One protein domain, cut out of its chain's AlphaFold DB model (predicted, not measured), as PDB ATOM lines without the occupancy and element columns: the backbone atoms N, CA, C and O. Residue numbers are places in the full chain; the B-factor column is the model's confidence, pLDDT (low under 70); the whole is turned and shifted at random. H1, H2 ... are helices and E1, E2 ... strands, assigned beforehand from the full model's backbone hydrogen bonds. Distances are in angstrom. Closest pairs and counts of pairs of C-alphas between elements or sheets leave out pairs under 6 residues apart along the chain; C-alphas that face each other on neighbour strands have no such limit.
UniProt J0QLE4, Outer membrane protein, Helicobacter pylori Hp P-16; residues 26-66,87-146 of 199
ATOM      1  N   TYR A  26      99.760 130.688  55.095       90.75
ATOM      2  CA  TYR A  26     100.366 129.751  56.033       90.75
ATOM      3  C   TYR A  26     101.858 130.037  56.132       90.75
ATOM      4  O   TYR A  26     102.530 130.282  55.127       90.75
ATOM      5  N   LYS A  27     102.392 129.954  57.346       94.88
ATOM      6  CA  LYS A  27     103.817 130.044  57.627       94.88
ATOM      7  C   LYS A  27     104.230 128.855  58.476       94.88
ATOM      8  O   LYS A  27     103.778 128.700  59.606       94.88
ATOM      9  N   PHE A  28     105.139 128.057  57.934       96.00
ATOM     10  CA  PHE A  28     105.798 126.983  58.659       96.00
ATOM     11  C   PHE A  28     107.134 127.494  59.188       96.00
ATOM     12  O   PHE A  28     107.871 128.188  58.486       96.00
ATOM     13  N   SER A  29     107.444 127.175  60.436       96.69
ATOM     14  CA  SER A  29     108.749 127.453  61.026       96.69
ATOM     15  C   SER A  29     109.160 126.320  61.949       96.69
ATOM     16  O   SER A  29     108.320 125.598  62.490       96.69
ATOM     17  N   GLY A  30     110.462 126.149  62.117       96.12
ATOM     18  CA  GLY A  30     110.982 125.142  63.013       96.12
ATOM     19  C   GLY A  30     112.471 125.283  63.248       96.12
ATOM     20  O   GLY A  30     113.167 125.969  62.502       96.12
ATOM     21  N   VAL A  31     112.928 124.645  64.316       97.12
ATOM     22  CA  VAL A  31     114.330 124.584  64.725       97.12
ATOM     23  C   VAL A  31     114.587 123.180  65.256       97.12
ATOM     24  O   VAL A  31     113.758 122.635  65.986       97.12
ATOM     25  N   ALA A  32     115.717 122.594  64.877       96.81
ATOM     26  CA  ALA A  32     116.226 121.370  65.478       96.81
ATOM     27  C   ALA A  32     117.474 121.715  66.293       96.81
ATOM     28  O   ALA A  32     118.341 122.445  65.814       96.81
ATOM     29  N   GLU A  33     117.549 121.208  67.517       95.38
ATOM     30  CA  GLU A  33     118.618 121.510  68.464       95.38
ATOM     31  C   GLU A  33     119.117 120.217  69.111       95.38
ATOM     32  O   GLU A  33     118.387 119.230  69.245       95.38
ATOM     33  N   SER A  34     120.383 120.227  69.516       95.56
ATOM     34  CA  SER A  34     120.994 119.139  70.264       95.56
ATOM     35  C   SER A  34     121.905 119.710  71.335       95.56
ATOM     36  O   SER A  34     122.622 120.684  71.101       95.56
ATOM     37  N   PHE A  35     121.865 119.102  72.514       94.38
ATOM     38  CA  PHE A  35     122.749 119.419  73.620       94.38
ATOM     39  C   PHE A  35     123.423 118.141  74.101       94.38
ATOM     40  O   PHE A  35     122.771 117.113  74.283       94.38
ATOM     41  N   SER A  36     124.726 118.221  74.347       95.50
ATOM     42  CA  SER A  36     125.531 117.081  74.768       95.50
ATOM     43  C   SER A  36     126.301 117.417  76.034       95.50
ATOM     44  O   SER A  36     126.916 118.478  76.136       95.50
ATOM     45  N   LYS A  37     126.322 116.475  76.974       95.12
ATOM     46  CA  LYS A  37     127.201 116.492  78.142       95.12
ATOM     47  C   LYS A  37     128.079 115.251  78.103       95.12
ATOM     48  O   LYS A  37     127.567 114.150  77.925       95.12
ATOM     49  N   VAL A  38     129.382 115.424  78.312       95.44
ATOM     50  CA  VAL A  38     130.341 114.318  78.442       95.44
ATOM     51  C   VAL A  38     130.864 114.289  79.873       95.44
ATOM     52  O   VAL A  38     131.405 115.277  80.364       95.44
ATOM     53  N   GLY A  39     130.649 113.168  80.555       93.88
ATOM     54  CA  GLY A  39     131.139 112.906  81.899       93.88
ATOM     55  C   GLY A  39     132.458 112.140  81.884       93.88
ATOM     56  O   GLY A  39     132.604 111.183  81.132       93.88
ATOM     57  N   PHE A  40     133.395 112.548  82.743       94.88
ATOM     58  CA  PHE A  40     134.720 111.922  82.858       94.88
ATOM     59  C   PHE A  40     134.861 110.968  84.053       94.88
ATOM     60  O   PHE A  40     135.815 110.196  84.112       94.88
ATOM     61  N   ASN A  41     133.934 110.998  85.020       93.62
ATOM     62  CA  ASN A  41     133.932 110.021  86.110       93.62
ATOM     63  C   ASN A  41     133.190 108.745  85.688       93.62
ATOM     64  O   ASN A  41     131.967 108.764  85.537       93.62
ATOM     65  N   HIS A  42     133.930 107.642  85.576       91.06
ATOM     66  CA  HIS A  42     133.427 106.316  85.201       91.06
ATOM     67  C   HIS A  42     133.433 105.310  86.367       91.06
ATOM     68  O   HIS A  42     133.376 104.101  86.143       91.06
ATOM     69  N   SER A  43     133.526 105.783  87.616       94.31
ATOM     70  CA  SER A  43     133.419 104.933  88.807       94.31
ATOM     71  C   SER A  43     132.115 104.127  88.809       94.31
ATOM     72  O   SER A  43     131.062 104.652  88.445       94.31
ATOM     73  N   LYS A  44     132.148 102.880  89.290       94.00
ATOM     74  CA  LYS A  44     130.914 102.113  89.525       94.00
ATOM     75  C   LYS A  44     130.057 102.830  90.577       94.00
ATOM     76  O   LYS A  44     130.590 103.266  91.592       94.00
ATOM     77  N   LEU A  45     128.753 102.953  90.325       94.75
ATOM     78  CA  LEU A  45     127.823 103.645  91.223       94.75
ATOM     79  C   LEU A  45     127.700 102.896  92.555       94.75
ATOM     80  O   LEU A  45     127.426 101.699  92.556       94.75
ATOM     81  N   ASN A  46     127.862 103.595  93.676       96.19
ATOM     82  CA  ASN A  46     127.614 103.068  95.016       96.19
ATOM     83  C   ASN A  46     126.964 104.166  95.863       96.19
ATOM     84  O   ASN A  46     127.636 105.091  96.326       96.19
ATOM     85  N   SER A  47     125.648 104.067  96.060       93.38
ATOM     86  CA  SER A  47     124.882 105.095  96.776       93.38
ATOM     87  C   SER A  47     125.237 105.187  98.263       93.38
ATOM     88  O   SER A  47     125.205 106.277  98.830       93.38
ATOM     89  N   LYS A  48     125.635 104.071  98.887       95.88
ATOM     90  CA  LYS A  48     126.021 104.008 100.305       95.88
ATOM     91  C   LYS A  48     127.359 104.699 100.578       95.88
ATOM     92  O   LYS A  48     127.543 105.272 101.646       95.88
ATOM     93  N   GLU A  49     128.274 104.650  99.615       96.19
ATOM     94  CA  GLU A  49     129.593 105.297  99.685       96.19
ATOM     95  C   GLU A  49     129.601 106.706  99.068       96.19
ATOM     96  O   GLU A  49     130.625 107.384  99.093       96.19
ATOM     97  N   GLY A  50     128.470 107.164  98.516       94.12
ATOM     98  CA  GLY A  50     128.359 108.473  97.867       94.12
ATOM     99  C   GLY A  50     129.070 108.564  96.512       94.12
ATOM    100  O   GLY A  50     129.402 109.659  96.061       94.12
ATOM    101  N   ILE A  51     129.319 107.429  95.854       94.56
ATOM    102  CA  ILE A  51     130.037 107.356  94.580       94.56
ATOM    103  C   ILE A  51     129.030 107.382  93.429       94.56
ATOM    104  O   ILE A  51     128.318 106.405  93.190       94.56
ATOM    105  N   PHE A  52     129.012 108.482  92.673       92.88
ATOM    106  CA  PHE A  52     128.135 108.658  91.514       92.88
ATOM    107  C   PHE A  52     128.953 108.948  90.242       92.88
ATOM    108  O   PHE A  52     129.662 109.962  90.192       92.88
ATOM    109  N   PRO A  53     128.881 108.094  89.199       93.19
ATOM    110  CA  PRO A  53     129.491 108.396  87.909       93.19
ATOM    111  C   PRO A  53     128.875 109.655  87.297       93.19
ATOM    112  O   PRO A  53     127.709 109.984  87.521       93.19
ATOM    113  N   THR A  54     129.654 110.373  86.490       93.56
ATOM    114  CA  THR A  54     129.135 111.551  85.790       93.56
ATOM    115  C   THR A  54     128.390 111.117  84.536       93.56
ATOM    116  O   THR A  54     128.961 110.456  83.674       93.56
ATOM    117  N   ALA A  55     127.135 111.543  84.406       92.81
ATOM    118  CA  ALA A  55     126.325 111.253  83.232       92.81
ATOM    119  C   ALA A  55     126.928 111.847  81.943       92.81
ATOM    120  O   ALA A  55     127.162 113.058  81.858       92.81
ATOM    121  N   THR A  56     127.089 110.993  80.933       94.94
ATOM    122  CA  THR A  56     127.230 111.357  79.518       94.94
ATOM    123  C   THR A  56     125.890 111.174  78.818       94.94
ATOM    124  O   THR A  56     125.288 110.099  78.919       94.94
ATOM    125  N   PHE A  57     125.425 112.202  78.111       95.12
ATOM    126  CA  PHE A  57     124.160 112.161  77.387       95.12
ATOM    127  C   PHE A  57     124.107 113.136  76.219       95.12
ATOM    128  O   PHE A  57     124.854 114.114  76.173       95.12
ATOM    129  N   VAL A  58     123.186 112.866  75.298       96.44
ATOM    130  CA  VAL A  58     122.884 113.716  74.145       96.44
ATOM    131  C   VAL A  58     121.374 113.862  74.030       96.44
ATOM    132  O   VAL A  58     120.658 112.861  74.014       96.44
ATOM    133  N   THR A  59     120.886 115.092  73.924       95.38
ATOM    134  CA  THR A  59     119.487 115.400  73.626       95.38
ATOM    135  C   THR A  59     119.310 115.694  72.144       95.38
ATOM    136  O   THR A  59     120.211 116.206  71.478       95.38
ATOM    137  N   ALA A  60     118.116 115.429  71.635       95.81
ATOM    138  CA  ALA A  60     117.654 115.914  70.347       95.81
ATOM    139  C   ALA A  60     116.258 116.508  70.535       95.81
ATOM    140  O   ALA A  60     115.366 115.843  71.068       95.81
ATOM    141  N   THR A  61     116.070 117.756  70.120       95.94
ATOM    142  CA  THR A  61     114.788 118.458  70.203       95.94
ATOM    143  C   THR A  61     114.429 119.070  68.862       95.94
ATOM    144  O   THR A  61     115.276 119.622  68.167       95.94
ATOM    145  N   ILE A  62     113.156 118.987  68.496       96.50
ATOM    146  CA  ILE A  62     112.614 119.580  67.278       96.50
ATOM    147  C   ILE A  62     111.423 120.439  67.680       96.50
ATOM    148  O   ILE A  62     110.432 119.941  68.209       96.50
ATOM    149  N   LYS A  63     111.516 121.734  67.409       96.38
ATOM    150  CA  LYS A  63     110.435 122.702  67.559       96.38
ATOM    151  C   LYS A  63     109.811 122.937  66.194       96.38
ATOM    152  O   LYS A  63     110.517 123.298  65.261       96.38
ATOM    153  N   LEU A  64     108.498 122.772  66.085       97.81
ATOM    154  CA  LEU A  64     107.727 123.053  64.873       97.81
ATOM    155  C   LEU A  64     106.587 124.010  65.201       97.81
ATOM    156  O   LEU A  64     106.013 123.963  66.291       97.81
ATOM    157  N   GLN A  65     106.251 124.879  64.257       97.12
ATOM    158  CA  GLN A  65     105.127 125.796  64.354       97.12
ATOM    159  C   GLN A  65     104.506 126.036  62.988       97.12
ATOM    160  O   GLN A  65     105.205 126.220  61.988       97.12
ATOM    161  N   VAL A  66     103.180 126.074  62.986       96.75
ATOM    162  CA  VAL A  66     102.367 126.509  61.859       96.75
ATOM    163  C   VAL A  66     101.560 127.705  62.323       96.75
ATOM    164  O   VAL A  66     100.792 127.600  63.278       96.75
ATOM    165  N   ILE A  87     106.933 121.107  70.543       95.12
ATOM    166  CA  ILE A  87     108.301 120.616  70.675       95.12
ATOM    167  C   ILE A  87     108.214 119.107  70.845       95.12
ATOM    168  O   ILE A  87     107.402 118.629  71.633       95.12
ATOM    169  N   LEU A  88     109.049 118.378  70.118       95.62
ATOM    170  CA  LEU A  88     109.375 116.981  70.369       95.62
ATOM    171  C   LEU A  88     110.790 116.929  70.931       95.62
ATOM    172  O   LEU A  88     111.653 117.688  70.491       95.62
ATOM    173  N   GLY A  89     111.035 116.059  71.899       94.25
ATOM    174  CA  GLY A  89     112.326 115.970  72.560       94.25
ATOM    175  C   GLY A  89     112.608 114.568  73.061       94.25
ATOM    176  O   GLY A  89     111.717 113.921  73.596       94.25
ATOM    177  N   ALA A  90     113.840 114.104  72.892       92.88
ATOM    178  CA  ALA A  90     114.281 112.814  73.400       92.88
ATOM    179  C   ALA A  90     115.781 112.818  73.721       92.88
ATOM    180  O   ALA A  90     116.528 113.719  73.328       92.88
ATOM    181  N   LEU A  91     116.218 111.772  74.419       93.00
ATOM    182  CA  LEU A  91     117.627 111.452  74.609       93.00
ATOM    183  C   LEU A  91     118.084 110.569  73.449       93.00
ATOM    184  O   LEU A  91     117.592 109.455  73.280       93.00
ATOM    185  N   ALA A  92     119.025 111.066  72.651       93.12
ATOM    186  CA  ALA A  92     119.702 110.273  71.631       93.12
ATOM    187  C   ALA A  92     120.713 109.300  72.261       93.12
ATOM    188  O   ALA A  92     120.961 108.223  71.724       93.12
ATOM    189  N   TYR A  93     121.279 109.667  73.415       93.75
ATOM    190  CA  TYR A  93     122.167 108.818  74.202       93.75
ATOM    191  C   TYR A  93     122.025 109.121  75.696       93.75
ATOM    192  O   TYR A  93     121.917 110.285  76.079       93.75
ATOM    193  N   ASP A  94     122.076 108.076  76.522       92.69
ATOM    194  CA  ASP A  94     122.044 108.147  77.983       92.69
ATOM    195  C   ASP A  94     122.897 107.019  78.586       92.69
ATOM    196  O   ASP A  94     122.538 105.843  78.517       92.69
ATOM    197  N   SER A  95     124.025 107.384  79.196       91.62
ATOM    198  CA  SER A  95     124.912 106.442  79.902       91.62
ATOM    199  C   SER A  95     124.377 105.959  81.256       91.62
ATOM    200  O   SER A  95     124.898 104.990  81.803       91.62
ATOM    201  N   THR A  96     123.362 106.617  81.819       89.88
ATOM    202  CA  THR A  96     122.838 106.336  83.161       89.88
ATOM    203  C   THR A  96     121.726 105.290  83.178       89.88
ATOM    204  O   THR A  96     121.518 104.632  84.196       89.88
ATOM    205  N   LYS A  97     121.059 105.073  82.037       86.81
ATOM    206  CA  LYS A  97     119.879 104.206  81.895       86.81
ATOM    207  C   LYS A  97     120.077 102.772  82.402       86.81
ATOM    208  O   LYS A  97     119.125 102.146  82.860       86.81
ATOM    209  N   THR A  98     121.294 102.244  82.303       88.19
ATOM    210  CA  THR A  98     121.633 100.858  82.665       88.19
ATOM    211  C   THR A  98     122.527 100.755  83.900       88.19
ATOM    212  O   THR A  98     123.042  99.675  84.192       88.19
ATOM    213  N   LEU A  99     122.735 101.853  84.636       91.50
ATOM    214  CA  LEU A  99     123.570 101.827  85.835       91.50
ATOM    215  C   LEU A  99     122.949 100.937  86.912       91.50
ATOM    216  O   LEU A  99     121.770 101.064  87.248       91.50
ATOM    217  N   ILE A 100     123.785 100.065  87.472       94.19
ATOM    218  CA  ILE A 100     123.457  99.217  88.616       94.19
ATOM    219  C   ILE A 100     124.148  99.785  89.847       94.19
ATOM    220  O   ILE A 100     125.374  99.943  89.861       94.19
ATOM    221  N   ASP A 101     123.366 100.049  90.887       94.81
ATOM    222  CA  ASP A 101     123.892 100.450  92.182       94.81
ATOM    223  C   ASP A 101     124.558  99.256  92.865       94.81
ATOM    224  O   ASP A 101     123.916  98.246  93.147       94.81
ATOM    225  N   GLN A 102     125.861  99.355  93.128       96.62
ATOM    226  CA  GLN A 102     126.613  98.289  93.787       96.62
ATOM    227  C   GLN A 102     126.165  98.066  95.239       96.62
ATOM    228  O   GLN A 102     126.373  96.973  95.759       96.62
ATOM    229  N   ALA A 103     125.541  99.056  95.888       95.44
ATOM    230  CA  ALA A 103     125.055  98.914  97.259       95.44
ATOM    231  C   ALA A 103     123.784  98.058  97.358       95.44
ATOM    232  O   ALA A 103     123.581  97.373  98.358       95.44
ATOM    233  N   THR A 104     122.917  98.113  96.343       94.75
ATOM    234  CA  THR A 104     121.596  97.453  96.349       94.75
ATOM    235  C   THR A 104     121.473  96.338  95.313       94.75
ATOM    236  O   THR A 104     120.535  95.548  95.377       94.75
ATOM    237  N   HIS A 105     122.407  96.263  94.361       94.06
ATOM    238  CA  HIS A 105     122.370  95.402  93.176       94.06
ATOM    239  C   HIS A 105     121.134  95.607  92.286       94.06
ATOM    240  O   HIS A 105     120.769  94.729  91.505       94.06
ATOM    241  N   GLN A 106     120.497  96.776  92.379       93.00
ATOM    242  CA  GLN A 106     119.331  97.148  91.581       93.00
ATOM    243  C   GLN A 106     119.685  98.205  90.533       93.00
ATOM    244  O   GLN A 106     120.697  98.903  90.630       93.00
ATOM    245  N   VAL A 107     118.831  98.326  89.516       92.00
ATOM    246  CA  VAL A 107     118.913  99.413  88.534       92.00
ATOM    247  C   VAL A 107     118.714 100.744  89.258       92.00
ATOM    248  O   VAL A 107     117.740 100.915  89.983       92.00
ATOM    249  N   TYR A 108     119.627 101.694  89.052       90.50
ATOM    250  CA  TYR A 108     119.547 103.023  89.667       90.50
ATOM    251  C   TYR A 108     118.471 103.906  89.005       90.50
ATOM    252  O   TYR A 108     117.794 104.691  89.671       90.50
ATOM    253  N   GLY A 109     118.278 103.732  87.694       86.38
ATOM    254  CA  GLY A 109     117.377 104.536  86.869       86.38
ATOM    255  C   GLY A 109     118.045 105.809  86.346       86.38
ATOM    256  O   GLY A 109     118.981 106.333  86.949       86.38
ATOM    257  N   SER A 110     117.571 106.299  85.201       88.00
ATOM    258  CA  SER A 110     118.075 107.549  84.631       88.00
ATOM    259  C   SER A 110     117.625 108.743  85.472       88.00
ATOM    260  O   SER A 110     116.472 108.819  85.887       88.00
ATOM    261  N   GLU A 111     118.521 109.702  85.706       85.38
ATOM    262  CA  GLU A 111     118.154 111.031  86.222       85.38
ATOM    263  C   GLU A 111     117.952 112.041  85.084       85.38
ATOM    264  O   GLU A 111     117.708 113.227  85.317       85.38
ATOM    265  N   LEU A 112     118.049 111.608  83.824       90.94
ATOM    266  CA  LEU A 112     118.027 112.537  82.702       90.94
ATOM    267  C   LEU A 112     116.646 113.102  82.391       90.94
ATOM    268  O   LEU A 112     116.557 114.147  81.744       90.94
ATOM    269  N   PHE A 113     115.586 112.510  82.946       89.38
ATOM    270  CA  PHE A 113     114.261 113.119  82.932       89.38
ATOM    271  C   PHE A 113     114.270 114.542  83.517       89.38
ATOM    272  O   PHE A 113     113.460 115.369  83.110       89.38
ATOM    273  N   PHE A 114     115.203 114.882  84.425       87.81
ATOM    274  CA  PHE A 114     115.350 116.251  84.938       87.81
ATOM    275  C   PHE A 114     115.736 117.269  83.860       87.81
ATOM    276  O   PHE A 114     115.378 118.440  84.002       87.81
ATOM    277  N   PHE A 115     116.432 116.832  82.808       87.38
ATOM    278  CA  PHE A 115     116.821 117.672  81.678       87.38
ATOM    279  C   PHE A 115     115.748 117.702  80.592       87.38
ATOM    280  O   PHE A 115     115.554 118.740  79.963       87.38
ATOM    281  N   ILE A 116     115.050 116.588  80.362       90.38
ATOM    282  CA  ILE A 116     114.075 116.484  79.279       90.38
ATOM    283  C   ILE A 116     112.857 115.654  79.678       90.38
ATOM    284  O   ILE A 116     112.962 114.552  80.199       90.38
ATOM    285  N   GLY A 117     111.670 116.204  79.421       90.56
ATOM    286  CA  GLY A 117     110.416 115.466  79.538       90.56
ATOM    287  C   GLY A 117     109.900 115.210  80.956       90.56
ATOM    288  O   GLY A 117     108.893 114.514  81.076       90.56
ATOM    289  N   ARG A 118     110.497 115.763  82.028       92.50
ATOM    290  CA  ARG A 118     109.963 115.598  83.397       92.50
ATOM    291  C   ARG A 118     108.474 115.933  83.465       92.50
ATOM    292  O   ARG A 118     108.064 117.051  83.153       92.50
ATOM    293  N   TRP A 119     107.680 114.993  83.971       91.44
ATOM    294  CA  TRP A 119     106.265 115.211  84.238       91.44
ATOM    295  C   TRP A 119     105.842 114.609  85.581       91.44
ATOM    296  O   TRP A 119     105.738 113.394  85.741       91.44
ATOM    297  N   TRP A 120     105.533 115.486  86.537       92.75
ATOM    298  CA  TRP A 120     105.045 115.119  87.874       92.75
ATOM    299  C   TRP A 120     103.608 115.582  88.133       92.75
ATOM    300  O   TRP A 120     103.186 115.737  89.277       92.75
ATOM    301  N   GLY A 121     102.836 115.797  87.068       88.62
ATOM    302  CA  GLY A 121     101.495 116.358  87.172       88.62
ATOM    303  C   GLY A 121     101.499 117.875  87.358       88.62
ATOM    304  O   GLY A 121     102.526 118.494  87.625       88.62
ATOM    305  N   TYR A 122     100.317 118.474  87.217       82.69
ATOM    306  CA  TYR A 122     100.132 119.924  87.312       82.69
ATOM    307  C   TYR A 122     100.526 120.488  88.687       82.69
ATOM    308  O   TYR A 122     101.152 121.538  88.763       82.69
ATOM    309  N   LEU A 123     100.208 119.765  89.768       89.56
ATOM    310  CA  LEU A 123     100.552 120.152  91.143       89.56
ATOM    311  C   LEU A 123     101.901 119.577  91.615       89.56
ATOM    312  O   LEU A 123     102.237 119.703  92.789       89.56
ATOM    313  N   GLY A 124     102.656 118.899  90.743       89.81
ATOM    314  CA  GLY A 124     103.914 118.244  91.124       89.81
ATOM    315  C   GLY A 124     103.749 117.087  92.121       89.81
ATOM    316  O   GLY A 124     104.696 116.733  92.820       89.81
ATOM    317  N   ASN A 125     102.548 116.516  92.225       92.56
ATOM    318  CA  ASN A 125     102.170 115.506  93.214       92.56
ATOM    319  C   ASN A 125     101.958 114.108  92.609       92.56
ATOM    320  O   ASN A 125     101.228 113.298  93.180       92.56
ATOM    321  N   ALA A 126     102.564 113.823  91.456       94.19
ATOM    322  CA  ALA A 126     102.492 112.497  90.859       94.19
ATOM    323  C   ALA A 126     102.994 111.405  91.825       94.19
ATOM    324  O   ALA A 126     104.032 111.599  92.463       94.19
ATOM    325  N   PRO A 127     102.324 110.240  91.896       95.56
ATOM    326  CA  PRO A 127     102.699 109.166  92.818       95.56
ATOM    327  C   PRO A 127     104.075 108.555  92.508       95.56
ATOM    328  O   PRO A 127     104.694 107.968  93.386       95.56
ATOM    329  N   TRP A 128     104.579 108.721  91.282       93.56
ATOM    330  CA  TRP A 128     105.892 108.234  90.853       93.56
ATOM    331  C   TRP A 128     107.051 109.217  91.078       93.56
ATOM    332  O   TRP A 128     108.192 108.879  90.768       93.56
ATOM    333  N   LYS A 129     106.797 110.433  91.585       92.50
ATOM    334  CA  LYS A 129     107.799 111.519  91.625       92.50
ATOM    335  C   LYS A 129     109.075 111.176  92.406       92.50
ATOM    336  O   LYS A 129     110.133 111.717  92.105       92.50
ATOM    337  N   ASP A 130     108.967 110.282  93.390       91.81
ATOM    338  CA  ASP A 130     110.068 109.902  94.281       91.81
ATOM    339  C   ASP A 130     110.884 108.709  93.733       91.81
ATOM    340  O   ASP A 130     111.942 108.378  94.266       91.81
ATOM    341  N   SER A 131     110.431 108.078  92.642       91.50
ATOM    342  CA  SER A 131     111.145 106.998  91.953       91.50
ATOM    343  C   SER A 131     111.772 107.505  90.659       91.50
ATOM    344  O   SER A 131     111.091 108.063  89.796       91.50
ATOM    345  N   ARG A 132     113.080 107.269  90.499       89.50
ATOM    346  CA  ARG A 132     113.829 107.616  89.280       89.50
ATOM    347  C   ARG A 132     113.351 106.816  88.079       89.50
ATOM    348  O   ARG A 132     113.068 107.394  87.039       89.50
ATOM    349  N   ILE A 133     113.215 105.503  88.255       91.56
ATOM    350  CA  ILE A 133     112.781 104.574  87.204       91.56
ATOM    351  C   ILE A 133     111.380 104.948  86.719       91.56
ATOM    352  O   ILE A 133     111.150 105.083  85.520       91.56
ATOM    353  N   GLU A 134     110.456 105.177  87.652       93.31
ATOM    354  CA  GLU A 134     109.082 105.516  87.290       93.31
ATOM    355  C   GLU A 134     108.981 106.934  86.715       93.31
ATOM    356  O   GLU A 134     108.249 107.153  85.753       93.31
ATOM    357  N   SER A 135     109.731 107.906  87.249       92.69
ATOM    358  CA  SER A 135     109.769 109.262  86.686       92.69
ATOM    359  C   SER A 135     110.323 109.288  85.265       92.69
ATOM    360  O   SER A 135     109.779 110.011  84.431       92.69
ATOM    361  N   ASP A 136     111.350 108.487  84.976       91.38
ATOM    362  CA  ASP A 136     111.896 108.313  83.629       91.38
ATOM    363  C   ASP A 136     110.869 107.672  82.682       91.38
ATOM    364  O   ASP A 136     110.623 108.181  81.586       91.38
ATOM    365  N   ALA A 137     110.172 106.624  83.134       91.81
ATOM    366  CA  ALA A 137     109.127 105.951  82.358       91.81
ATOM    367  C   ALA A 137     107.917 106.852  82.037       91.81
ATOM    368  O   ALA A 137     107.268 106.669  81.008       91.81
ATOM    369  N   HIS A 138     107.623 107.841  82.886       93.75
ATOM    370  CA  HIS A 138     106.520 108.793  82.705       93.75
ATOM    371  C   HIS A 138     106.953 110.112  82.041       93.75
ATOM    372  O   HIS A 138     106.195 111.092  82.050       93.75
ATOM    373  N   THR A 139     108.153 110.159  81.457       92.19
ATOM    374  CA  THR A 139     108.607 111.325  80.697       92.19
ATOM    375  C   THR A 139     107.695 111.630  79.511       92.19
ATOM    376  O   THR A 139     107.178 110.755  78.815       92.19
ATOM    377  N   ARG A 140     107.489 112.922  79.260       93.00
ATOM    378  CA  ARG A 140     106.761 113.433  78.100       93.00
ATOM    379  C   ARG A 140     107.741 113.988  77.087       93.00
ATOM    380  O   ARG A 140     108.228 115.107  77.219       93.00
ATOM    381  N   ASN A 141     107.941 113.232  76.020       92.50
ATOM    382  CA  ASN A 141     108.813 113.592  74.899       92.50
ATOM    383  C   ASN A 141     108.194 114.631  73.949       92.50
ATOM    384  O   ASN A 141     108.622 114.779  72.805       92.50
ATOM    385  N   TYR A 142     107.155 115.334  74.401       93.19
ATOM    386  CA  TYR A 142     106.471 116.357  73.631       93.19
ATOM    387  C   TYR A 142     105.887 117.448  74.531       93.19
ATOM    388  O   TYR A 142     105.445 117.193  75.652       93.19
ATOM    389  N   VAL A 143     105.831 118.671  74.005       91.50
ATOM    390  CA  VAL A 143     105.185 119.823  74.641       91.50
ATOM    391  C   VAL A 143     104.444 120.627  73.581       91.50
ATOM    392  O   VAL A 143     105.048 121.109  72.627       91.50
ATOM    393  N   LEU A 144     103.140 120.837  73.770       92.12
ATOM    394  CA  LEU A 144     102.408 121.865  73.033       92.12
ATOM    395  C   LEU A 144     102.742 123.217  73.669       92.12
ATOM    396  O   LEU A 144     102.270 123.521  74.764       92.12
ATOM    397  N   TYR A 145     103.596 124.012  73.033       90.38
ATOM    398  CA  TYR A 145     104.055 125.281  73.607       90.38
ATOM    399  C   TYR A 145     103.268 126.483  73.074       90.38
ATOM    400  O   TYR A 145     103.218 127.512  73.742       90.38
ATOM    401  N   ASN A 146     102.635 126.353  71.904       94.62
ATOM    402  CA  ASN A 146     101.841 127.409  71.286       94.62
ATOM    403  C   ASN A 146     100.530 126.832  70.741       94.62
ATOM    404  O   ASN A 146     100.524 125.805  70.067       94.62
TER     405      ASN A 146
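Overview. This is residues 26 to 66 and 87 to 146 of the 199 residues of the protein "Outer membrane protein" of Helicobacter pylori Hp P-16 (UniProt J0QLE4). A narrow, twisted sheet of four strands, built on the long hairpin E1 and E2, has long loops beyond one end, and the short helix H1 sits among loops off the sheet. The printed part has 101 residues, with E1, E2, E3, H1 and E4 along the chain; the sheet order is E1 E2 E3 E4, all antiparallel. The class is mostly strand, though named elements hold 41 residues, under half. The whole is loose, with a radius of gyration of the C-alphas of 16.1 A, and flat, 57 by 33 by 15 A.

Arrangement. E1, residues 26 to 37, and E2, residues 57 to 66, form an antiparallel hairpin; N 31 and O 63 are within hydrogen-bond range at 2.9 A. E3, residues 87 to 94, is antiparallel to E2, with N 62 and O 88 at 2.8 A. E4, residues 142 to 146, an edge strand, is antiparallel to E3, with N 87 and O 143 at 2.8 A. H1, residues 132 to 137, is not on the sheet; every O i to N i+4 pair in it is within range.

Along the chain. E1 begins at C-alpha 26, (100.366, 129.751, 56.033), and is 37.2 A long; E2 is 30.4 A. E4 ends at C-alpha 146, (101.841, 127.409, 71.286).

Size, cuts and confidence. Residues 67 to 86 are not printed; C-alphas 66 and 87 are 12.2 A apart. The links E1 to E2 and E3 to H1 are long. No printed residue is under 70 in pLDDT.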